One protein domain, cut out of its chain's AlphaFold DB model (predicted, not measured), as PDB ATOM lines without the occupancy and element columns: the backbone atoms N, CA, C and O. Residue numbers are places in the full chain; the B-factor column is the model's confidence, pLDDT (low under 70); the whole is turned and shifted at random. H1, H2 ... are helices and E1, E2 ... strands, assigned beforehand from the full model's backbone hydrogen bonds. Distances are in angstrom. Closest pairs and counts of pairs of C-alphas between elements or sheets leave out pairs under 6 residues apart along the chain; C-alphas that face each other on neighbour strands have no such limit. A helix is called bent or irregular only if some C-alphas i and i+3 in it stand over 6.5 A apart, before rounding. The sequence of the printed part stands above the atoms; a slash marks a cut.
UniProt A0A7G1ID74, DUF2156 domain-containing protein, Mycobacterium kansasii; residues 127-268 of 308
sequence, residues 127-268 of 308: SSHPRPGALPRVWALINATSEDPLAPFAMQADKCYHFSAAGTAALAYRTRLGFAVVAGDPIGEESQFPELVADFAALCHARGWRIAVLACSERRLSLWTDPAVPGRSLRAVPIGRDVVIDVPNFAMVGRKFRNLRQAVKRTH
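Overview. This is residues 127 to 268 of the 308 residues of the protein "DUF2156 domain-containing protein" of Mycobacterium kansasii (UniProt A0A7G1ID74). A strongly twisted sheet of four strands, E1 to E4, is covered by the long helix H3 on one face and by H1 and short H2 on the other, and a long arm leads away from this body to H5, far off. Residues 243 to 251, 254 to 259 and 262 to 268 stick out, and the arm makes the length. The printed part has 142 residues with five named helices and four named strands, in the order H1 H2 E1 E2 E3 H3 E4 H4 H5; the sheet, in the order E1 E2 E3 E4, is mixed. The class is mixed, helices and strands, and the whole is loose, with a radius of gyration of the C-alphas of 18.7 A and spans of 59 by 33 by 30 A.

Arrangement. The sheet holds E1, residues 160 to 163, E2, residues 169 to 176, E3, residues 179 to 183, and E4, residues 210 to 214; E1 and E4 are its edge strands. E1, E2 and E3 form a meander, each strand the antiparallel neighbour of the one before, in two hairpins. Within hydrogen-bond range are N 162 and O 171, 3.0 A, between E1 and E2, and N 174 and O 181, 2.9 A, between E2 and E3. E3 and E4 are parallel, with N 212 and O 180 at 3.0 A. H3, residues 190 to 206, is on the sheet at a height of 5.3 A, over E3, and runs along the strands, at 15 degrees to E3 on the local plane. E3, H3 and E4 form a strand-helix-strand unit, two parallel neighbour strands with a helix between, whose crossover is right-handed. H1, residues 132 to 144, is on the opposite face at a height of 9.2 A, over E1 and E2, slantwise at 49 degrees to E1 on the local plane; with H3 and the sheet it makes three layers, helices on both faces. H2, residues 151 to 155, is on the same face as H1 and touches it; their closest C-alphas, of Ile 142 and Ala 151, are 5.9 A apart. H3 touches H4, residues 222 to 225, with residues 193 to 197 alone; the closest C-alphas, of Pro 194 and Leu 223, are 6.2 A apart. Every O i to N i+4 pair is within hydrogen-bond range in H5, residues 258 to 268, against 7 of 9 in H1, 11 of 13 in H3 and 0 of 1 in H2, which has 2 of 2 O i to N i+3 pairs; H4 is too short for such a pair.

Along the chain. From first to last C-alpha H3 is 25.0 A long, E2 23.1 A, H1 19.8 A and H5 15.4 A. H1 and H3 are irregular: C-alphas 133 and 136 are 7.3 A apart, 191 and 194 7.4 A. H1 begins at C-alpha 132 (156.936, 191.738, 177.624), and H5 ends at C-alpha 268 (181.394, 202.253, 145.090).

Size, cuts and confidence. The farthest C-alphas, of Ala 206 and Arg 255, are 59.1 A apart. The printed part has no cut; the link from H4 to H5, 32 residues, is long. No printed residue is under 70 in pLDDT.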
ATOM      1  N   SER A 127     151.397 204.459 187.794       88.06
ATOM      2  CA  SER A 127     152.207 204.054 186.642       88.06
ATOM      3  C   SER A 127     151.708 202.726 186.074       88.06
ATOM      4  O   SER A 127     151.129 201.915 186.791       88.06
ATOM      5  N   SER A 128     151.935 202.504 184.785       87.50
ATOM      6  CA  SER A 128     151.775 201.226 184.109       87.50
ATOM      7  C   SER A 128     153.095 200.456 184.127       87.50
ATOM      8  O   SER A 128     154.179 201.040 184.057       87.50
ATOM      9  N   HIS A 129     153.001 199.132 184.202       86.44
ATOM     10  CA  HIS A 129     154.155 198.243 184.128       86.44
ATOM     11  C   HIS A 129     154.250 197.597 182.741       86.44
ATOM     12  O   HIS A 129     153.223 197.108 182.254       86.44
ATOM     13  N   PRO A 130     155.449 197.571 182.123       87.50
ATOM     14  CA  PRO A 130     155.665 196.929 180.829       87.50
ATOM     15  C   PRO A 130     155.190 195.477 180.816       87.50
ATOM     16  O   PRO A 130     155.291 194.770 181.820       87.50
ATOM     17  N   ARG A 131     154.683 195.021 179.665       84.38
ATOM     18  CA  ARG A 131     154.161 193.655 179.490       84.38
ATOM     19  C   ARG A 131     154.920 192.930 178.376       84.38
ATOM     20  O   ARG A 131     154.397 192.836 177.267       84.38
ATOM     21  N   PRO A 132     156.123 192.397 178.650       84.69
ATOM     22  CA  PRO A 132     156.936 191.738 177.624       84.69
ATOM     23  C   PRO A 132     156.249 190.498 177.029       84.69
ATOM     24  O   PRO A 132     156.383 190.234 175.841       84.69
ATOM     25  N   GLY A 133     155.422 189.789 177.807       88.88
ATOM     26  CA  GLY A 133     154.671 188.623 177.320       88.88
ATOM     27  C   GLY A 133     153.622 188.922 176.239       88.88
ATOM     28  O   GLY A 133     153.070 187.992 175.663       88.88
ATOM     29  N   ALA A 134     153.333 190.194 175.946       92.25
ATOM     30  CA  ALA A 134     152.393 190.584 174.896       92.25
ATOM     31  C   ALA A 134     153.037 190.695 173.500       92.25
ATOM     32  O   ALA A 134     152.309 190.822 172.516       92.25
ATOM     33  N   LEU A 135     154.372 190.642 173.399       93.62
ATOM     34  CA  LEU A 135     155.099 190.865 172.143       93.62
ATOM     35  C   LEU A 135     154.681 189.929 170.993       93.62
ATOM     36  O   LEU A 135     154.450 190.453 169.907       93.62
ATOM     37  N   PRO A 136     154.479 188.606 171.186       94.31
ATOM     38  CA  PRO A 136     154.040 187.734 170.089       94.31
ATOM     39  C   PRO A 136     152.692 188.152 169.487       94.31
ATOM     40  O   PRO A 136     152.488 188.089 168.278       94.31
ATOM     41  N   ARG A 137     151.774 188.638 170.329       95.31
ATOM     42  CA  ARG A 137     150.473 189.150 169.887       95.31
ATOM     43  C   ARG A 137     150.619 190.476 169.146       95.31
ATOM     44  O   ARG A 137     149.985 190.672 168.121       95.31
ATOM     45  N   VAL A 138     151.450 191.376 169.664       96.75
ATOM     46  CA  VAL A 138     151.731 192.683 169.048       96.75
ATOM     47  C   VAL A 138     152.375 192.508 167.672       96.75
ATOM     48  O   VAL A 138     151.969 193.185 166.736       96.75
ATOM     49  N   TRP A 139     153.293 191.552 167.519       95.88
ATOM     50  CA  TRP A 139     153.888 191.197 166.228       95.88
ATOM     51  C   TRP A 139     152.836 190.799 165.186       95.88
ATOM     52  O   TRP A 139     152.864 191.289 164.060       95.88
ATOM     53  N   ALA A 140     151.861 189.965 165.564       96.88
ATOM     54  CA  ALA A 140     150.773 189.586 164.664       96.88
ATOM     55  C   ALA A 140     149.934 190.797 164.214       96.88
ATOM     56  O   ALA A 140     149.561 190.885 163.047       96.88
ATOM     57  N   LEU A 141     149.686 191.754 165.116       97.81
ATOM     58  CA  LEU A 141     148.979 192.997 164.788       97.81
ATOM     59  C   LEU A 141     149.797 193.906 163.867       97.81
ATOM     60  O   LEU A 141     149.236 194.494 162.948       97.81
ATOM     61  N   ILE A 142     151.113 193.994 164.073       96.75
ATOM     62  CA  ILE A 142     152.017 194.745 163.189       96.75
ATOM     63  C   ILE A 142     151.983 194.156 161.777       96.75
ATOM     64  O   ILE A 142     151.815 194.908 160.827       96.75
ATOM     65  N   ASN A 143     152.048 192.829 161.633       94.75
ATOM     66  CA  ASN A 143     151.959 192.178 160.320       94.75
ATOM     67  C   ASN A 143     150.617 192.421 159.614       94.75
ATOM     68  O   ASN A 143     150.562 192.421 158.389       94.75
ATOM     69  N   ALA A 144     149.541 192.612 160.380       94.25
ATOM     70  CA  ALA A 144     148.228 192.979 159.854       94.25
ATOM     71  C   ALA A 144     148.082 194.488 159.577       94.25
ATOM     72  O   ALA A 144     147.106 194.898 158.954       94.25
ATOM     73  N   THR A 145     149.024 195.319 160.033       95.69
ATOM     74  CA  THR A 145     148.999 196.771 159.825       95.69
ATOM     75  C   THR A 145     149.593 197.105 158.463       95.69
ATOM     76  O   THR A 145     150.690 196.662 158.126       95.69
ATOM     77  N   SER A 146     148.897 197.929 157.684       89.19
ATOM     78  CA  SER A 146     149.372 198.415 156.391       89.19
ATOM     79  C   SER A 146     149.712 199.906 156.440       89.19
ATOM     80  O   SER A 146     149.136 200.694 157.195       89.19
ATOM     81  N   GLU A 147     150.672 200.304 155.601       85.75
ATOM     82  CA  GLU A 147     151.037 201.712 155.383       85.75
ATOM     83  C   GLU A 147     151.478 202.467 156.655       85.75
ATOM     84  O   GLU A 147     151.295 203.679 156.758       85.75
ATOM     85  N   ASP A 148     152.072 201.764 157.622       90.62
ATOM     86  CA  ASP A 148     152.698 202.371 158.797       90.62
ATOM     87  C   ASP A 148     154.125 201.824 158.986       90.62
ATOM     88  O   ASP A 148     154.317 200.769 159.599       90.62
ATOM     89  N   PRO A 149     155.157 202.524 158.472       89.00
ATOM     90  CA  PRO A 149     156.547 202.107 158.648       89.00
ATOM     91  C   PRO A 149     157.015 202.205 160.107       89.00
ATOM     92  O   PRO A 149     158.077 201.676 160.440       89.00
ATOM     93  N   LEU A 150     156.257 202.879 160.979       91.44
ATOM     94  CA  LEU A 150     156.585 203.039 162.389       91.44
ATOM     95  C   LEU A 150     155.895 202.001 163.290       91.44
ATOM     96  O   LEU A 150     156.265 201.891 164.462       91.44
ATOM     97  N   ALA A 151     154.973 201.187 162.765       94.56
ATOM     98  CA  ALA A 151     154.276 200.149 163.529       94.56
ATOM     99  C   ALA A 151     155.222 199.208 164.314       94.56
ATOM    100  O   ALA A 151     154.943 198.941 165.488       94.56
ATOM    101  N   PRO A 152     156.384 198.762 163.779       93.81
ATOM    102  CA  PRO A 152     157.328 197.937 164.538       93.81
ATOM    103  C   PRO A 152     157.856 198.582 165.831       93.81
ATOM    104  O   PRO A 152     158.176 197.871 166.786       93.81
ATOM    105  N   PHE A 153     157.889 199.917 165.936       92.38
ATOM    106  CA  PHE A 153     158.316 200.605 167.163       92.38
ATOM    107  C   PHE A 153     157.329 200.432 168.328       92.38
ATOM    108  O   PHE A 153     157.683 200.715 169.480       92.38
ATOM    109  N   ALA A 154     156.126 199.902 168.074       94.31
ATOM    110  CA  ALA A 154     155.222 199.446 169.121       94.31
ATOM    111  C   ALA A 154     155.874 198.379 170.018       94.31
ATOM    112  O   ALA A 154     155.585 198.350 171.211       94.31
ATOM    113  N   MET A 155     156.793 197.565 169.481       93.31
ATOM    114  CA  MET A 155     157.496 196.497 170.206       93.31
ATOM    115  C   MET A 155     158.699 196.955 171.032       93.31
ATOM    116  O   MET A 155     159.347 196.123 171.671       93.31
ATOM    117  N   GLN A 156     159.017 198.252 171.037       90.19
ATOM    118  CA  GLN A 156     160.132 198.765 171.828       90.19
ATOM    119  C   GLN A 156     160.007 198.329 173.300       90.19
ATOM    120  O   GLN A 156     158.910 198.204 173.854       90.19
ATOM    121  N   ALA A 157     161.149 198.128 173.961       82.69
ATOM    122  CA  ALA A 157     161.184 197.841 175.387       82.69
ATOM    123  C   ALA A 157     160.403 198.895 176.203       82.69
ATOM    124  O   ALA A 157     160.240 200.050 175.802       82.69
ATOM    125  N   ASP A 158     159.918 198.487 177.374       86.94
ATOM    126  CA  ASP A 158     159.120 199.294 178.307       86.94
ATOM    127  C   ASP A 158     157.702 199.696 177.861       86.94
ATOM    128  O   ASP A 158     157.033 200.462 178.570       86.94
ATOM    129  N   LYS A 159     157.201 199.203 176.723       92.25
ATOM    130  CA  LYS A 159     155.830 199.506 176.296       92.25
ATOM    131  C   LYS A 159     154.800 198.673 177.059       92.25
ATOM    132  O   LYS A 159     154.993 197.511 177.429       92.25
ATOM    133  N   CYS A 160     153.682 199.325 177.324       95.44
ATOM    134  CA  CYS A 160     152.426 198.722 177.730       95.44
ATOM    135  C   CYS A 160     151.494 198.715 176.519       95.44
ATOM    136  O   CYS A 160     151.630 199.550 175.627       95.44
ATOM    137  N   TYR A 161     150.520 197.811 176.525       97.00
ATOM    138  CA  TYR A 161     149.579 197.668 175.420       97.00
ATOM    139  C   TYR A 161     148.149 197.741 175.932       97.00
ATOM    140  O   TYR A 161     147.829 197.183 176.989       97.00
ATOM    141  N   HIS A 162     147.307 198.450 175.192       97.31
ATOM    142  CA  HIS A 162     145.860 198.406 175.334       97.31
ATOM    143  C   HIS A 162     145.295 197.781 174.063       97.31
ATOM    144  O   HIS A 162     145.653 198.219 172.979       97.31
ATOM    145  N   PHE A 163     144.497 196.727 174.201       97.25
ATOM    146  CA  PHE A 163     143.969 195.951 173.081       97.25
ATOM    147  C   PHE A 163     142.481 196.229 172.928       97.25
ATOM    148  O   PHE A 163     141.814 196.456 173.938       97.25
ATOM    149  N   SER A 164     141.974 196.139 171.700       97.12
ATOM    150  CA  SER A 164     140.531 196.134 171.462       97.12
ATOM    151  C   SER A 164     139.901 194.896 172.102       97.12
ATOM    152  O   SER A 164     140.585 193.890 172.334       97.12
ATOM    153  N   ALA A 165     138.593 194.941 172.361       93.38
ATOM    154  CA  ALA A 165     137.856 193.804 172.910       93.38
ATOM    155  C   ALA A 165     137.981 192.551 172.020       93.38
ATOM    156  O   ALA A 165     138.269 191.465 172.520       93.38
ATOM    157  N   ALA A 166     137.867 192.721 170.697       92.69
ATOM    158  CA  ALA A 166     138.083 191.657 169.708       92.69
ATOM    159  C   ALA A 166     139.550 191.207 169.617       92.69
ATOM    160  O   ALA A 166     139.866 190.135 169.105       92.69
ATOM    161  N   GLY A 167     140.469 192.033 170.111       95.25
ATOM    162  CA  GLY A 167     141.876 191.715 170.185       95.25
ATOM    163  C   GLY A 167     142.660 191.833 168.886       95.25
ATOM    164  O   GLY A 167     143.821 191.420 168.871       95.25
ATOM    165  N   THR A 168     142.032 192.406 167.865       97.00
ATOM    166  CA  THR A 168     142.529 192.619 166.502       97.00
ATOM    167  C   THR A 168     143.174 193.989 166.296       97.00
ATOM    168  O   THR A 168     143.685 194.252 165.213       97.00
ATOM    169  N   ALA A 169     143.186 194.855 167.312       97.94
ATOM    170  CA  ALA A 169     143.892 196.131 167.291       97.94
ATOM    171  C   ALA A 169     144.517 196.454 168.655       97.94
ATOM    172  O   ALA A 169     144.073 195.942 169.692       97.94
ATOM    173  N   ALA A 170     145.555 197.295 168.670       97.88
ATOM    174  CA  ALA A 170     146.211 197.725 169.901       97.88
ATOM    175  C   ALA A 170     146.844 199.121 169.833       97.88
ATOM    176  O   ALA A 170     147.262 199.596 168.784       97.88
ATOM    177  N   LEU A 171     146.972 199.742 171.004       97.19
ATOM    178  CA  LEU A 171     147.766 200.942 171.255       97.19
ATOM    179  C   LEU A 171     148.994 200.579 172.089       97.19
ATOM    180  O   LEU A 171     148.860 200.015 173.182       97.19
ATOM    181  N   ALA A 172     150.181 200.967 171.623       97.12
ATOM    182  CA  ALA A 172     151.397 200.938 172.425       97.12
ATOM    183  C   ALA A 172     151.544 202.256 173.195       97.12
ATOM    184  O   ALA A 172     151.527 203.343 172.619       97.12
ATOM    185  N   TYR A 173     151.709 202.183 174.514       96.69
ATOM    186  CA  TYR A 173     151.838 203.367 175.360       96.69
ATOM    187  C   TYR A 173     152.809 203.154 176.522       96.69
ATOM    188  O   TYR A 173     153.182 202.035 176.871       96.69
ATOM    189  N   ARG A 174     153.214 204.249 177.166       95.31
ATOM    190  CA  ARG A 174     153.943 204.234 178.437       95.31
ATOM    191  C   ARG A 174     153.423 205.335 179.337       95.31
ATOM    192  O   ARG A 174     153.189 206.449 178.880       95.31
ATOM    193  N   THR A 175     153.313 205.072 180.633       94.62
ATOM    194  CA  THR A 175     152.971 206.137 181.577       94.62
ATOM    195  C   THR A 175     154.201 206.876 182.082       94.62
ATOM    196  O   THR A 175     155.174 206.245 182.502       94.62
ATOM    197  N   ARG A 176     154.145 208.207 182.131       92.00
ATOM    198  CA  ARG A 176     155.170 209.055 182.753       92.00
ATOM    199  C   ARG A 176     154.511 210.235 183.449       92.00
ATOM    200  O   ARG A 176     153.752 210.962 182.826       92.00
ATOM    201  N   LEU A 177     154.791 210.417 184.745       87.69
ATOM    202  CA  LEU A 177     154.287 211.542 185.551       87.69
ATOM    203  C   LEU A 177     152.764 211.761 185.405       87.69
ATOM    204  O   LEU A 177     152.254 212.884 185.393       87.69
ATOM    205  N   GLY A 178     152.030 210.652 185.277       90.44
ATOM    206  CA  GLY A 178     150.582 210.628 185.117       90.44
ATOM    207  C   GLY A 178     150.072 211.125 183.761       90.44
ATOM    208  O   GLY A 178     148.933 211.581 183.657       90.44
ATOM    209  N   PHE A 179     150.911 211.048 182.737       94.94
ATOM    210  CA  PHE A 179     150.495 210.991 181.346       94.94
ATOM    211  C   PHE A 179     150.571 209.551 180.862       94.94
ATOM    212  O   PHE A 179     151.523 208.859 181.215       94.94
ATOM    213  N   ALA A 180     149.619 209.125 180.042       96.75
ATOM    214  CA  ALA A 180     149.738 207.948 179.201       96.75
ATOM    215  C   ALA A 180     150.191 208.423 177.815       96.75
ATOM    216  O   ALA A 180     149.435 209.064 177.087       96.75
ATOM    217  N   VAL A 181     151.462 208.177 177.506       96.94
ATOM    218  CA  VAL A 181     152.092 208.582 176.251       96.94
ATOM    219  C   VAL A 181     151.951 207.442 175.256       96.94
ATOM    220  O   VAL A 181     152.635 206.426 175.388       96.94
ATOM    221  N   VAL A 182     151.049 207.609 174.299       97.12
ATOM    222  CA  VAL A 182     150.861 206.721 173.151       97.12
ATOM    223  C   VAL A 182     152.010 206.938 172.171       97.12
ATOM    224  O   VAL A 182     152.454 208.071 171.969       97.12
ATOM    225  N   ALA A 183     152.529 205.849 171.615       93.25
ATOM    226  CA  ALA A 183     153.645 205.863 170.685       93.25
ATOM    227  C   ALA A 183     153.163 205.487 169.283       93.25
ATOM    228  O   ALA A 183     152.931 204.311 169.024       93.25
ATOM    229  N   GLY A 184     153.057 206.489 168.414       93.00
ATOM    230  CA  GLY A 184     152.579 206.329 167.050       93.00
ATOM    231  C   GLY A 184     151.072 206.121 166.961       93.00
ATOM    232  O   GLY A 184     150.311 206.463 167.874       93.00
ATOM    233  N   ASP A 185     150.671 205.561 165.829       95.75
ATOM    234  CA  ASP A 185     149.293 205.216 165.521       95.75
ATOM    235  C   ASP A 185     148.889 203.865 166.148       95.75
ATOM    236  O   ASP A 185     149.746 203.077 166.563       95.75
ATOM    237  N   PRO A 186     147.579 203.572 166.255       97.25
ATOM    238  CA  PRO A 186     147.125 202.224 166.574       97.25
ATOM    239  C   PRO A 186     147.576 201.211 165.512       97.25
ATOM    240  O   PRO A 186     147.623 201.525 164.325       97.25
ATOM    241  N   ILE A 187     147.847 199.981 165.949       97.56
ATOM    242  CA  ILE A 187     148.236 198.852 165.091       97.56
ATOM    243  C   ILE A 187     147.102 197.829 164.988       97.56
ATOM    244  O   ILE A 187     146.335 197.651 165.938       97.56
ATOM    245  N   GLY A 188     147.035 197.113 163.868       97.12
ATOM    246  CA  GLY A 188     146.046 196.077 163.571       97.12
ATOM    247  C   GLY A 188     144.877 196.579 162.720       97.12
ATOM    248  O   GLY A 188     145.050 197.412 161.836       97.12
ATOM    249  N   GLU A 189     143.687 196.045 162.983       96.44
ATOM    250  CA  GLU A 189     142.466 196.272 162.205       96.44
ATOM    251  C   GLU A 189     141.918 197.702 162.381       96.44
ATOM    252  O   GLU A 189     141.441 198.073 163.458       96.44
ATOM    253  N   GLU A 190     141.937 198.500 161.309       95.38
ATOM    254  CA  GLU A 190     141.608 199.933 161.361       95.38
ATOM    255  C   GLU A 190     140.171 200.227 161.793       95.38
ATOM    256  O   GLU A 190     139.909 201.227 162.466       95.38
ATOM    257  N   SER A 191     139.238 199.345 161.426       95.56
ATOM    258  CA  SER A 191     137.821 199.484 161.774       95.56
ATOM    259  C   SER A 191     137.578 199.491 163.291       95.56
ATOM    260  O   SER A 191     136.556 199.998 163.747       95.56
ATOM    261  N   GLN A 192     138.536 198.993 164.081       96.62
ATOM    262  CA  GLN A 192     138.478 198.943 165.544       96.62
ATOM    263  C   GLN A 192     139.093 200.174 166.226       96.62
ATOM    264  O   GLN A 192     138.974 200.324 167.443       96.62
ATOM    265  N   PHE A 193     139.781 201.054 165.492       96.31
ATOM    266  CA  PHE A 193     140.561 202.139 166.097       96.31
ATOM    267  C   PHE A 193     139.724 203.164 166.875       96.31
ATOM    268  O   PHE A 193     140.168 203.551 167.958       96.31
ATOM    269  N   PRO A 194     138.538 203.606 166.407       96.56
ATOM    270  CA  PRO A 194     137.724 204.550 167.171       96.56
ATOM    271  C   PRO A 194     137.317 204.001 168.545       96.56
ATOM    272  O   PRO A 194     137.510 204.670 169.558       96.56
ATOM    273  N   GLU A 195     136.829 202.760 168.596       96.56
ATOM    274  CA  GLU A 195     136.434 202.101 169.847       96.56
ATOM    275  C   GLU A 195     137.644 201.872 170.762       96.56
ATOM    276  O   GLU A 195     137.614 202.227 171.936       96.56
ATOM    277  N   LEU A 196     138.766 201.406 170.203       98.06
ATOM    278  CA  LEU A 196     140.023 201.233 170.931       98.06
ATOM    279  C   LEU A 196     140.519 202.535 171.589       98.06
ATOM    280  O   LEU A 196     141.024 202.509 172.714       98.06
ATOM    281  N   VAL A 197     140.416 203.673 170.895       97.88
ATOM    282  CA  VAL A 197     140.818 204.982 171.435       97.88
ATOM    283  C   VAL A 197     139.846 205.453 172.516       97.88
ATOM    284  O   VAL A 197     140.296 205.976 173.539       97.88
ATOM    285  N   ALA A 198     138.541 205.241 172.331       96.62
ATOM    286  CA  ALA A 198     137.526 205.560 173.334       96.62
ATOM    287  C   ALA A 198     137.742 204.756 174.630       96.62
ATOM    288  O   ALA A 198     137.820 205.333 175.721       96.62
ATOM    289  N   ASP A 199     137.954 203.444 174.510       97.19
ATOM    290  CA  ASP A 199     138.245 202.546 175.630       97.19
ATOM    291  C   ASP A 199     139.550 202.925 176.337       97.19
ATOM    292  O   ASP A 199     139.629 202.975 177.573       97.19
ATOM    293  N   PHE A 200     140.579 203.279 175.565       97.56
ATOM    294  CA  PHE A 200     141.836 203.759 176.121       97.56
ATOM    295  C   PHE A 200     141.669 205.084 176.871       97.56
ATOM    296  O   PHE A 200     142.290 205.290 177.921       97.56
ATOM    297  N   ALA A 201     140.827 205.987 176.370       96.38
ATOM    298  CA  ALA A 201     140.531 207.244 177.038       96.38
ATOM    299  C   ALA A 201     139.781 207.019 178.357       96.38
ATOM    300  O   ALA A 201     140.153 207.615 179.374       96.38
ATOM    301  N   ALA A 202     138.816 206.096 178.381       93.62
ATOM    302  CA  ALA A 202     138.132 205.679 179.601       93.62
ATOM    303  C   ALA A 202     139.111 205.068 180.621       93.62
ATOM    304  O   ALA A 202     139.092 205.425 181.803       93.62
ATOM    305  N   LEU A 203     140.040 204.222 180.163       93.56
ATOM    306  CA  LEU A 203     141.109 203.666 180.995       93.56
ATOM    307  C   LEU A 203     141.997 204.760 181.599       93.56
ATOM    308  O   LEU A 203     142.342 204.706 182.783       93.56
ATOM    309  N   CYS A 204     142.389 205.741 180.784       93.75
ATOM    310  CA  CYS A 204     143.199 206.865 181.231       93.75
ATOM    311  C   CYS A 204     142.455 207.688 182.281       93.75
ATOM    312  O   CYS A 204     143.019 207.963 183.337       93.75
ATOM    313  N   HIS A 205     141.182 208.003 182.046       89.06
ATOM    314  CA  HIS A 205     140.336 208.719 182.997       89.06
ATOM    315  C   HIS A 205     140.228 207.981 184.340       89.06
ATOM    316  O   HIS A 205     140.533 208.563 185.380       89.06
ATOM    317  N   ALA A 206     139.929 206.677 184.327       87.12
ATOM    318  CA  ALA A 206     139.837 205.859 185.540       87.12
ATOM    319  C   ALA A 206     141.153 205.806 186.342       87.12
ATOM    320  O   ALA A 206     141.152 205.658 187.564       87.12
ATOM    321  N   ARG A 207     142.301 205.946 185.669       89.06
ATOM    322  CA  ARG A 207     143.625 205.975 186.313       89.06
ATOM    323  C   ARG A 207     144.154 207.379 186.592       89.06
ATOM    324  O   ARG A 207     145.264 207.512 187.115       89.06
ATOM    325  N   GLY A 208     143.380 208.414 186.274       88.81
ATOM    326  CA  GLY A 208     143.796 209.807 186.375       88.81
ATOM    327  C   GLY A 208     144.968 210.146 185.461       88.81
ATOM    328  O   GLY A 208     145.778 211.003 185.807       88.81
ATOM    329  N   TRP A 209     145.125 209.444 184.340       93.75
ATOM    330  CA  TRP A 209     146.128 209.722 183.320       93.75
ATOM    331  C   TRP A 209     145.606 210.718 182.294       93.75
ATOM    332  O   TRP A 209     144.459 210.667 181.861       93.75
ATOM    333  N   ARG A 210     146.494 211.608 181.854       93.44
ATOM    334  CA  ARG A 210     146.257 212.471 180.694       93.44
ATOM    335  C   ARG A 210     146.865 211.832 179.455       93.44
ATOM    336  O   ARG A 210     147.979 211.323 179.523       93.44
ATOM    337  N   ILE A 211     146.169 211.885 178.331       96.62
ATOM    338  CA  ILE A 211     146.672 211.311 177.083       96.62
ATOM    339  C   ILE A 211     147.648 212.295 176.435       96.62
ATOM    340  O   ILE A 211     147.395 213.500 176.388       96.62
ATOM    341  N   ALA A 212     148.761 211.768 175.940       96.69
ATOM    342  CA  ALA A 212     149.628 212.439 174.985       96.69
ATOM    343  C   ALA A 212     149.962 211.438 173.878       96.69
ATOM    344  O   ALA A 212     150.215 210.274 174.173       96.69
ATOM    345  N   VAL A 213     149.973 211.879 172.625       96.56
ATOM    346  CA  VAL A 213     150.276 211.013 171.479       96.56
ATOM    347  C   VAL A 213     151.530 211.550 170.817       96.56
ATOM    348  O   VAL A 213     151.570 212.708 170.402       96.56
ATOM    349  N   LEU A 214     152.576 210.733 170.786       94.62
ATOM    350  CA  LEU A 214     153.834 211.068 170.136       94.62
ATOM    351  C   LEU A 214     153.856 210.434 168.748       94.62
ATOM    352  O   LEU A 214     153.566 209.251 168.635       94.62
ATOM    353  N   ALA A 215     154.253 211.203 167.732       91.69
ATOM    354  CA  ALA A 215     154.360 210.730 166.349       91.69
ATOM    355  C   ALA A 215     153.042 210.163 165.770       91.69
ATOM    356  O   ALA A 215     153.067 209.212 165.002       91.69
ATOM    357  N   CYS A 216     151.898 210.757 166.134       94.12
ATOM    358  CA  CYS A 216     150.629 210.499 165.445       94.12
ATOM    359  C   CYS A 216     150.760 210.903 163.974       94.12
ATOM    360  O   CYS A 216     151.187 212.030 163.695       94.12
ATOM    361  N   SER A 217     150.348 210.036 163.054       93.19
ATOM    362  CA  SER A 217     150.296 210.403 161.642       93.19
ATOM    363  C   SER A 217     149.152 211.381 161.367       93.19
ATOM    364  O   SER A 217     148.170 211.474 162.111       93.19
ATOM    365  N   GLU A 218     149.253 212.097 160.247       92.19
ATOM    366  CA  GLU A 218     148.176 212.965 159.764       92.19
ATOM    367  C   GLU A 218     146.890 212.169 159.476       92.19
ATOM    368  O   GLU A 218     145.795 212.628 159.799       92.19
ATOM    369  N   ARG A 219     147.024 210.933 158.970       92.25
ATOM    370  CA  ARG A 219     145.909 210.028 158.642       92.25
ATOM    371  C   ARG A 219     145.062 209.663 159.862       92.25
ATOM    372  O   ARG A 219     143.866 209.420 159.724       92.25
ATOM    373  N   ARG A 220     145.663 209.616 161.054       94.69
ATOM    374  CA  ARG A 220     144.991 209.218 162.304       94.69
ATOM    375  C   ARG A 220     144.677 210.380 163.232       94.69
ATOM    376  O   ARG A 220     144.172 210.161 164.330       94.69
ATOM    377  N   LEU A 221     144.926 211.615 162.802       94.81
ATOM    378  CA  LEU A 221     144.766 212.785 163.655       94.81
ATOM    379  C   LEU A 221     143.329 212.946 164.177       94.81
ATOM    380  O   LEU A 221     143.133 213.297 165.341       94.81
ATOM    381  N   SER A 222     142.337 212.633 163.337       95.50
ATOM    382  CA  SER A 222     140.911 212.718 163.676       95.50
ATOM    383  C   SER A 222     140.514 211.834 164.858       95.50
ATOM    384  O   SER A 222     139.659 212.244 165.635       95.50
ATOM    385  N   LEU A 223     141.178 210.687 165.065       96.56
ATOM    386  CA  LEU A 223     140.918 209.806 166.214       96.56
ATOM    387  C   LEU A 223     141.141 210.514 167.557       96.56
ATOM    388  O   LEU A 223     140.532 210.159 168.562       96.56
ATOM    389  N   TRP A 224     142.027 211.510 167.578       96.88
ATOM    390  CA  TRP A 224     142.435 212.207 168.795       96.88
ATOM    391  C   TRP A 224     141.837 213.609 168.903       96.88
ATOM    392  O   TRP A 224     141.634 214.111 170.011       96.88
ATOM    393  N   THR A 225     141.583 214.274 167.775       96.38
ATOM    394  CA  THR A 225     141.051 215.641 167.755       96.38
ATOM    395  C   THR A 225     139.529 215.684 167.790       96.38
ATOM    396  O   THR A 225     138.988 216.665 168.309       96.38
ATOM    397  N   ASP A 226     138.833 214.657 167.297       94.62
ATOM    398  CA  ASP A 226     137.375 214.584 167.364       94.62
ATOM    399  C   ASP A 226     136.934 214.239 168.795       94.62
ATOM    400  O   ASP A 226     137.199 213.130 169.258       94.62
ATOM    401  N   PRO A 227     136.256 215.143 169.528       92.56
ATOM    402  CA  PRO A 227     135.808 214.859 170.887       92.56
ATOM    403  C   PRO A 227     134.814 213.691 170.974       92.56
ATOM    404  O   PRO A 227     134.658 213.155 172.069       92.56
ATOM    405  N   ALA A 228     134.168 213.281 169.876       92.31
ATOM    406  CA  ALA A 228     133.280 212.119 169.860       92.31
ATOM    407  C   ALA A 228     134.015 210.800 170.148       92.31
ATOM    408  O   ALA A 228     133.383 209.858 170.619       92.31
ATOM    409  N   VAL A 229     135.332 210.735 169.906       92.31
ATOM    410  CA  VAL A 229     136.112 209.503 170.075       92.31
ATOM    411  C   VAL A 229     136.710 209.392 171.491       92.31
ATOM    412  O   VAL A 229     136.268 208.530 172.246       92.31
ATOM    413  N   PRO A 230     137.629 210.261 171.964       89.88
ATOM    414  CA  PRO A 230     138.200 210.145 173.307       89.88
ATOM    415  C   PRO A 230     137.419 210.941 174.374       89.88
ATOM    416  O   PRO A 230     137.896 211.103 175.498       89.88
ATOM    417  N   GLY A 231     136.263 211.523 174.034       88.75
ATOM    418  CA  GLY A 231     135.441 212.357 174.925       88.75
ATOM    419  C   GLY A 231     135.969 213.782 175.150       88.75
ATOM    420  O   GLY A 231     135.265 214.635 175.696       88.75
ATOM    421  N   ARG A 232     137.215 214.071 174.752       87.38
ATOM    422  CA  ARG A 232     137.834 215.407 174.786       87.38
ATOM    423  C   ARG A 232     138.798 215.565 173.621       87.38
ATOM    424  O   ARG A 232     139.666 214.726 173.440       87.38
ATOM    425  N   SER A 233     138.708 216.683 172.912       93.69
ATOM    426  CA  SER A 233     139.626 216.996 171.814       93.69
ATOM    427  C   SER A 233     141.066 217.178 172.313       93.69
ATOM    428  O   SER A 233     141.318 217.951 173.247       93.69
ATOM    429  N   LEU A 234     142.020 216.480 171.692       96.06
ATOM    430  CA  LEU A 234     143.449 216.733 171.864       96.06
ATOM    431  C   LEU A 234     143.916 217.808 170.877       96.06
ATOM    432  O   LEU A 234     143.455 217.894 169.742       96.06
ATOM    433  N   ARG A 235     144.890 218.620 171.297       96.12
ATOM    434  CA  ARG A 235     145.511 219.626 170.431       96.12
ATOM    435  C   ARG A 235     146.695 219.025 169.678       96.12
ATOM    436  O   ARG A 235     147.679 218.632 170.298       96.12
ATOM    437  N   ALA A 236     146.623 219.049 168.351       95.88
ATOM    438  CA  ALA A 236     147.729 218.681 167.476       95.88
ATOM    439  C   ALA A 236     148.850 219.734 167.515       95.88
ATOM    440  O   ALA A 236     148.583 220.938 167.445       95.88
ATOM    441  N   VAL A 237     150.104 219.285 167.600       96.06
ATOM    442  CA  VAL A 237     151.295 220.135 167.469       96.06
ATOM    443  C   VAL A 237     152.239 219.469 166.463       96.06
ATOM    444  O   VAL A 237     152.704 218.363 166.740       96.06
ATOM    445  N   PRO A 238     152.519 220.087 165.299       93.38
ATOM    446  CA  PRO A 238     153.396 219.492 164.298       93.38
ATOM    447  C   PRO A 238     154.845 219.477 164.801       93.38
ATOM    448  O   PRO A 238     155.387 220.519 165.166       93.38
ATOM    449  N   ILE A 239     155.468 218.296 164.813       90.81
ATOM    450  CA  ILE A 239     156.856 218.103 165.272       90.81
ATOM    451  C   ILE A 239     157.856 217.927 164.121       90.81
ATOM    452  O   ILE A 239     159.050 218.136 164.310       90.81
ATOM    453  N   GLY A 240     157.380 217.551 162.932       90.00
ATOM    454  CA  GLY A 240     158.225 217.233 161.787       90.00
ATOM    455  C   GLY A 240     157.425 216.691 160.609       90.00
ATOM    456  O   GLY A 240     156.194 216.672 160.639       90.00
ATOM    457  N   ARG A 241     158.145 216.281 159.564       89.88
ATOM    458  CA  ARG A 241     157.597 215.592 158.394       89.88
ATOM    459  C   ARG A 241     158.500 214.424 158.046       89.88
ATOM    460  O   ARG A 241     159.721 214.592 158.029       89.88
ATOM    461  N   ASP A 242     157.888 213.305 157.701       87.94
ATOM    462  CA  ASP A 242     158.613 212.158 157.181       87.94
ATOM    463  C   ASP A 242     158.923 212.367 155.697       87.94
ATOM    464  O   ASP A 242     158.128 212.929 154.936       87.94
ATOM    465  N   VAL A 243     160.112 211.936 155.283       89.88
ATOM    466  CA  VAL A 243     160.508 211.934 153.875       89.88
ATOM    467  C   VAL A 243     160.187 210.558 153.311       89.88
ATOM    468  O   VAL A 243     160.916 209.599 153.547       89.88
ATOM    469  N   VAL A 244     159.092 210.472 152.562       88.06
ATOM    470  CA  VAL A 244     158.645 209.231 151.921       88.06
ATOM    471  C   VAL A 244     159.166 209.180 150.486       88.06
ATOM    472  O   VAL A 244     159.029 210.144 149.731       88.06
ATOM    473  N   ILE A 245     159.781 208.057 150.113       90.19
ATOM    474  CA  ILE A 245     160.254 207.794 148.751       90.19
ATOM    475  C   ILE A 245     159.357 206.720 148.140       90.19
ATOM    476  O   ILE A 245     159.285 205.605 148.651       90.19
ATOM    477  N   ASP A 246     158.710 207.050 147.027       90.62
ATOM    478  CA  ASP A 246     157.987 206.091 146.193       90.62
ATOM    479  C   ASP A 246     158.996 205.227 145.425       90.62
ATOM    480  O   ASP A 246     159.473 205.603 144.353       90.62
ATOM    481  N   VAL A 247     159.390 204.106 146.034       92.06
ATOM    482  CA  VAL A 247     160.438 203.216 145.516       92.06
ATOM    483  C   VAL A 247     160.102 202.658 144.125       92.06
ATOM    484  O   VAL A 247     160.975 202.753 143.260       92.06
ATOM    485  N   PRO A 248     158.885 202.141 143.845       93.50
ATOM    486  CA  PRO A 248     158.527 201.652 142.509       93.50
ATOM    487  C   PRO A 248     158.730 202.673 141.385       93.50
ATOM    488  O   PRO A 248     159.145 202.302 140.288       93.50
ATOM    489  N   ASN A 249     158.475 203.957 141.657       91.62
ATOM    490  CA  ASN A 249     158.597 205.029 140.666       91.62
ATOM    491  C   ASN A 249     159.914 205.820 140.779       91.62
ATOM    492  O   ASN A 249     160.143 206.781 140.035       91.62
ATOM    493  N   PHE A 250     160.803 205.443 141.701       93.06
ATOM    494  CA  PHE A 250     162.058 206.143 141.917       93.06
ATOM    495  C   PHE A 250     163.099 205.759 140.861       93.06
ATOM    496  O   PHE A 250     163.626 204.649 140.839       93.06
ATOM    497  N   ALA A 251     163.476 206.726 140.022       90.00
ATOM    498  CA  ALA A 251     164.553 206.570 139.054       90.00
ATOM    499  C   ALA A 251     165.608 207.670 139.215       90.00
ATOM    500  O   ALA A 251     165.319 208.866 139.129       90.00
ATOM    501  N   MET A 252     166.877 207.277 139.355       90.50
ATOM    502  CA  MET A 252     168.014 208.204 139.423       90.50
ATOM    503  C   MET A 252     168.398 208.765 138.042       90.50
ATOM    504  O   MET A 252     169.576 208.822 137.694       90.50
ATOM    505  N   VAL A 253     167.436 209.193 137.224       89.06
ATOM    506  CA  VAL A 253     167.659 209.660 135.843       89.06
ATOM    507  C   VAL A 253     167.688 211.194 135.777       89.06
ATOM    508  O   VAL A 253     167.194 211.904 136.648       89.06
ATOM    509  N   GLY A 254     168.339 211.747 134.752       89.50
ATOM    510  CA  GLY A 254     168.313 213.185 134.476       89.50
ATOM    511  C   GLY A 254     169.243 214.033 135.353       89.50
ATOM    512  O   GLY A 254     170.099 213.529 136.092       89.50
ATOM    513  N   ARG A 255     169.119 215.362 135.212       91.94
ATOM    514  CA  ARG A 255     170.025 216.351 135.831       91.94
ATOM    515  C   ARG A 255     169.828 216.479 137.344       91.94
ATOM    516  O   ARG A 255     170.820 216.641 138.047       91.94
ATOM    517  N   LYS A 256     168.590 216.349 137.838       91.75
ATOM    518  CA  LYS A 256     168.238 216.496 139.265       91.75
ATOM    519  C   LYS A 256     169.013 215.524 140.166       91.75
ATOM    520  O   LYS A 256     169.518 215.927 141.205       91.75
ATOM    521  N   PHE A 257     169.186 214.275 139.728       93.88
ATOM    522  CA  PHE A 257     169.885 213.230 140.490       93.88
ATOM    523  C   PHE A 257     171.386 213.110 140.176       93.88
ATOM    524  O   PHE A 257     172.022 212.148 140.602       93.88
ATOM    525  N   ARG A 258     171.988 214.064 139.443       94.94
ATOM    526  CA  ARG A 258     173.421 214.017 139.086       94.94
ATOM    527  C   ARG A 258     174.315 213.870 140.320       94.94
ATOM    528  O   ARG A 258     175.188 213.008 140.320       94.94
ATOM    529  N   ASN A 259     174.066 214.673 141.352       95.19
ATOM    530  CA  ASN A 259     174.870 214.663 142.575       95.19
ATOM    531  C   ASN A 259     174.733 213.332 143.327       95.19
ATOM    532  O   ASN A 259     175.735 212.787 143.779       95.19
ATOM    533  N   LEU A 260     173.520 212.769 143.393       94.19
ATOM    534  CA  LEU A 260     173.280 211.466 144.020       94.19
ATOM    535  C   LEU A 260     174.022 210.346 143.278       94.19
ATOM    536  O   LEU A 260     174.755 209.585 143.901       94.19
ATOM    537  N   ARG A 261     173.927 210.297 141.940       94.62
ATOM    538  CA  ARG A 261     174.669 209.312 141.130       94.62
ATOM    539  C   ARG A 261     176.182 209.424 141.311       94.62
ATOM    540  O   ARG A 261     176.869 208.410 141.383       94.62
ATOM    541  N   GLN A 262     176.710 210.647 141.371       95.25
ATOM    542  CA  GLN A 262     178.135 210.879 141.614       95.25
ATOM    543  C   GLN A 262     178.557 210.411 143.011       95.25
ATOM    544  O   GLN A 262     179.602 209.777 143.137       95.25
ATOM    545  N   ALA A 263     177.743 210.675 144.038       95.06
ATOM    546  CA  ALA A 263     177.998 210.210 145.398       95.06
ATOM    547  C   ALA A 263     178.024 208.676 145.472       95.06
ATOM    548  O   ALA A 263     179.009 208.124 145.955       95.06
ATOM    549  N   VAL A 264     177.017 207.999 144.904       93.81
ATOM    550  CA  VAL A 264     176.962 206.528 144.834       93.81
ATOM    551  C   VAL A 264     178.190 205.964 144.116       93.81
ATOM    552  O   VAL A 264     178.851 205.071 144.639       93.81
ATOM    553  N   LYS A 265     178.564 206.524 142.955       94.56
ATOM    554  CA  LYS A 265     179.744 206.067 142.202       94.56
ATOM    555  C   LYS A 265     181.046 206.258 142.982       94.56
ATOM    556  O   LYS A 265     181.921 205.405 142.917       94.56
ATOM    557  N   ARG A 266     181.182 207.356 143.729       96.56
ATOM    558  CA  ARG A 266     182.353 207.595 144.582       96.56
ATOM    559  C   ARG A 266     182.440 206.571 145.717       96.56
ATOM    560  O   ARG A 266     183.519 206.042 145.938       96.56
ATOM    561  N   THR A 267     181.325 206.287 146.390       95.88
ATOM    562  CA  THR A 267     181.233 205.272 147.454       95.88
ATOM    563  C   THR A 267     181.588 203.881 146.925       95.88
ATOM    564  O   THR A 267     182.431 203.204 147.503       95.88
ATOM    565  N   HIS A 268     181.049 203.505 145.763       94.88
ATOM    566  CA  HIS A 268     181.394 202.253 145.090       94.88
ATOM    567  C   HIS A 268     182.885 202.180 144.715       94.88
ATOM    568  O   HIS A 268     183.545 201.180 144.972       94.88
TER     569      HIS A 268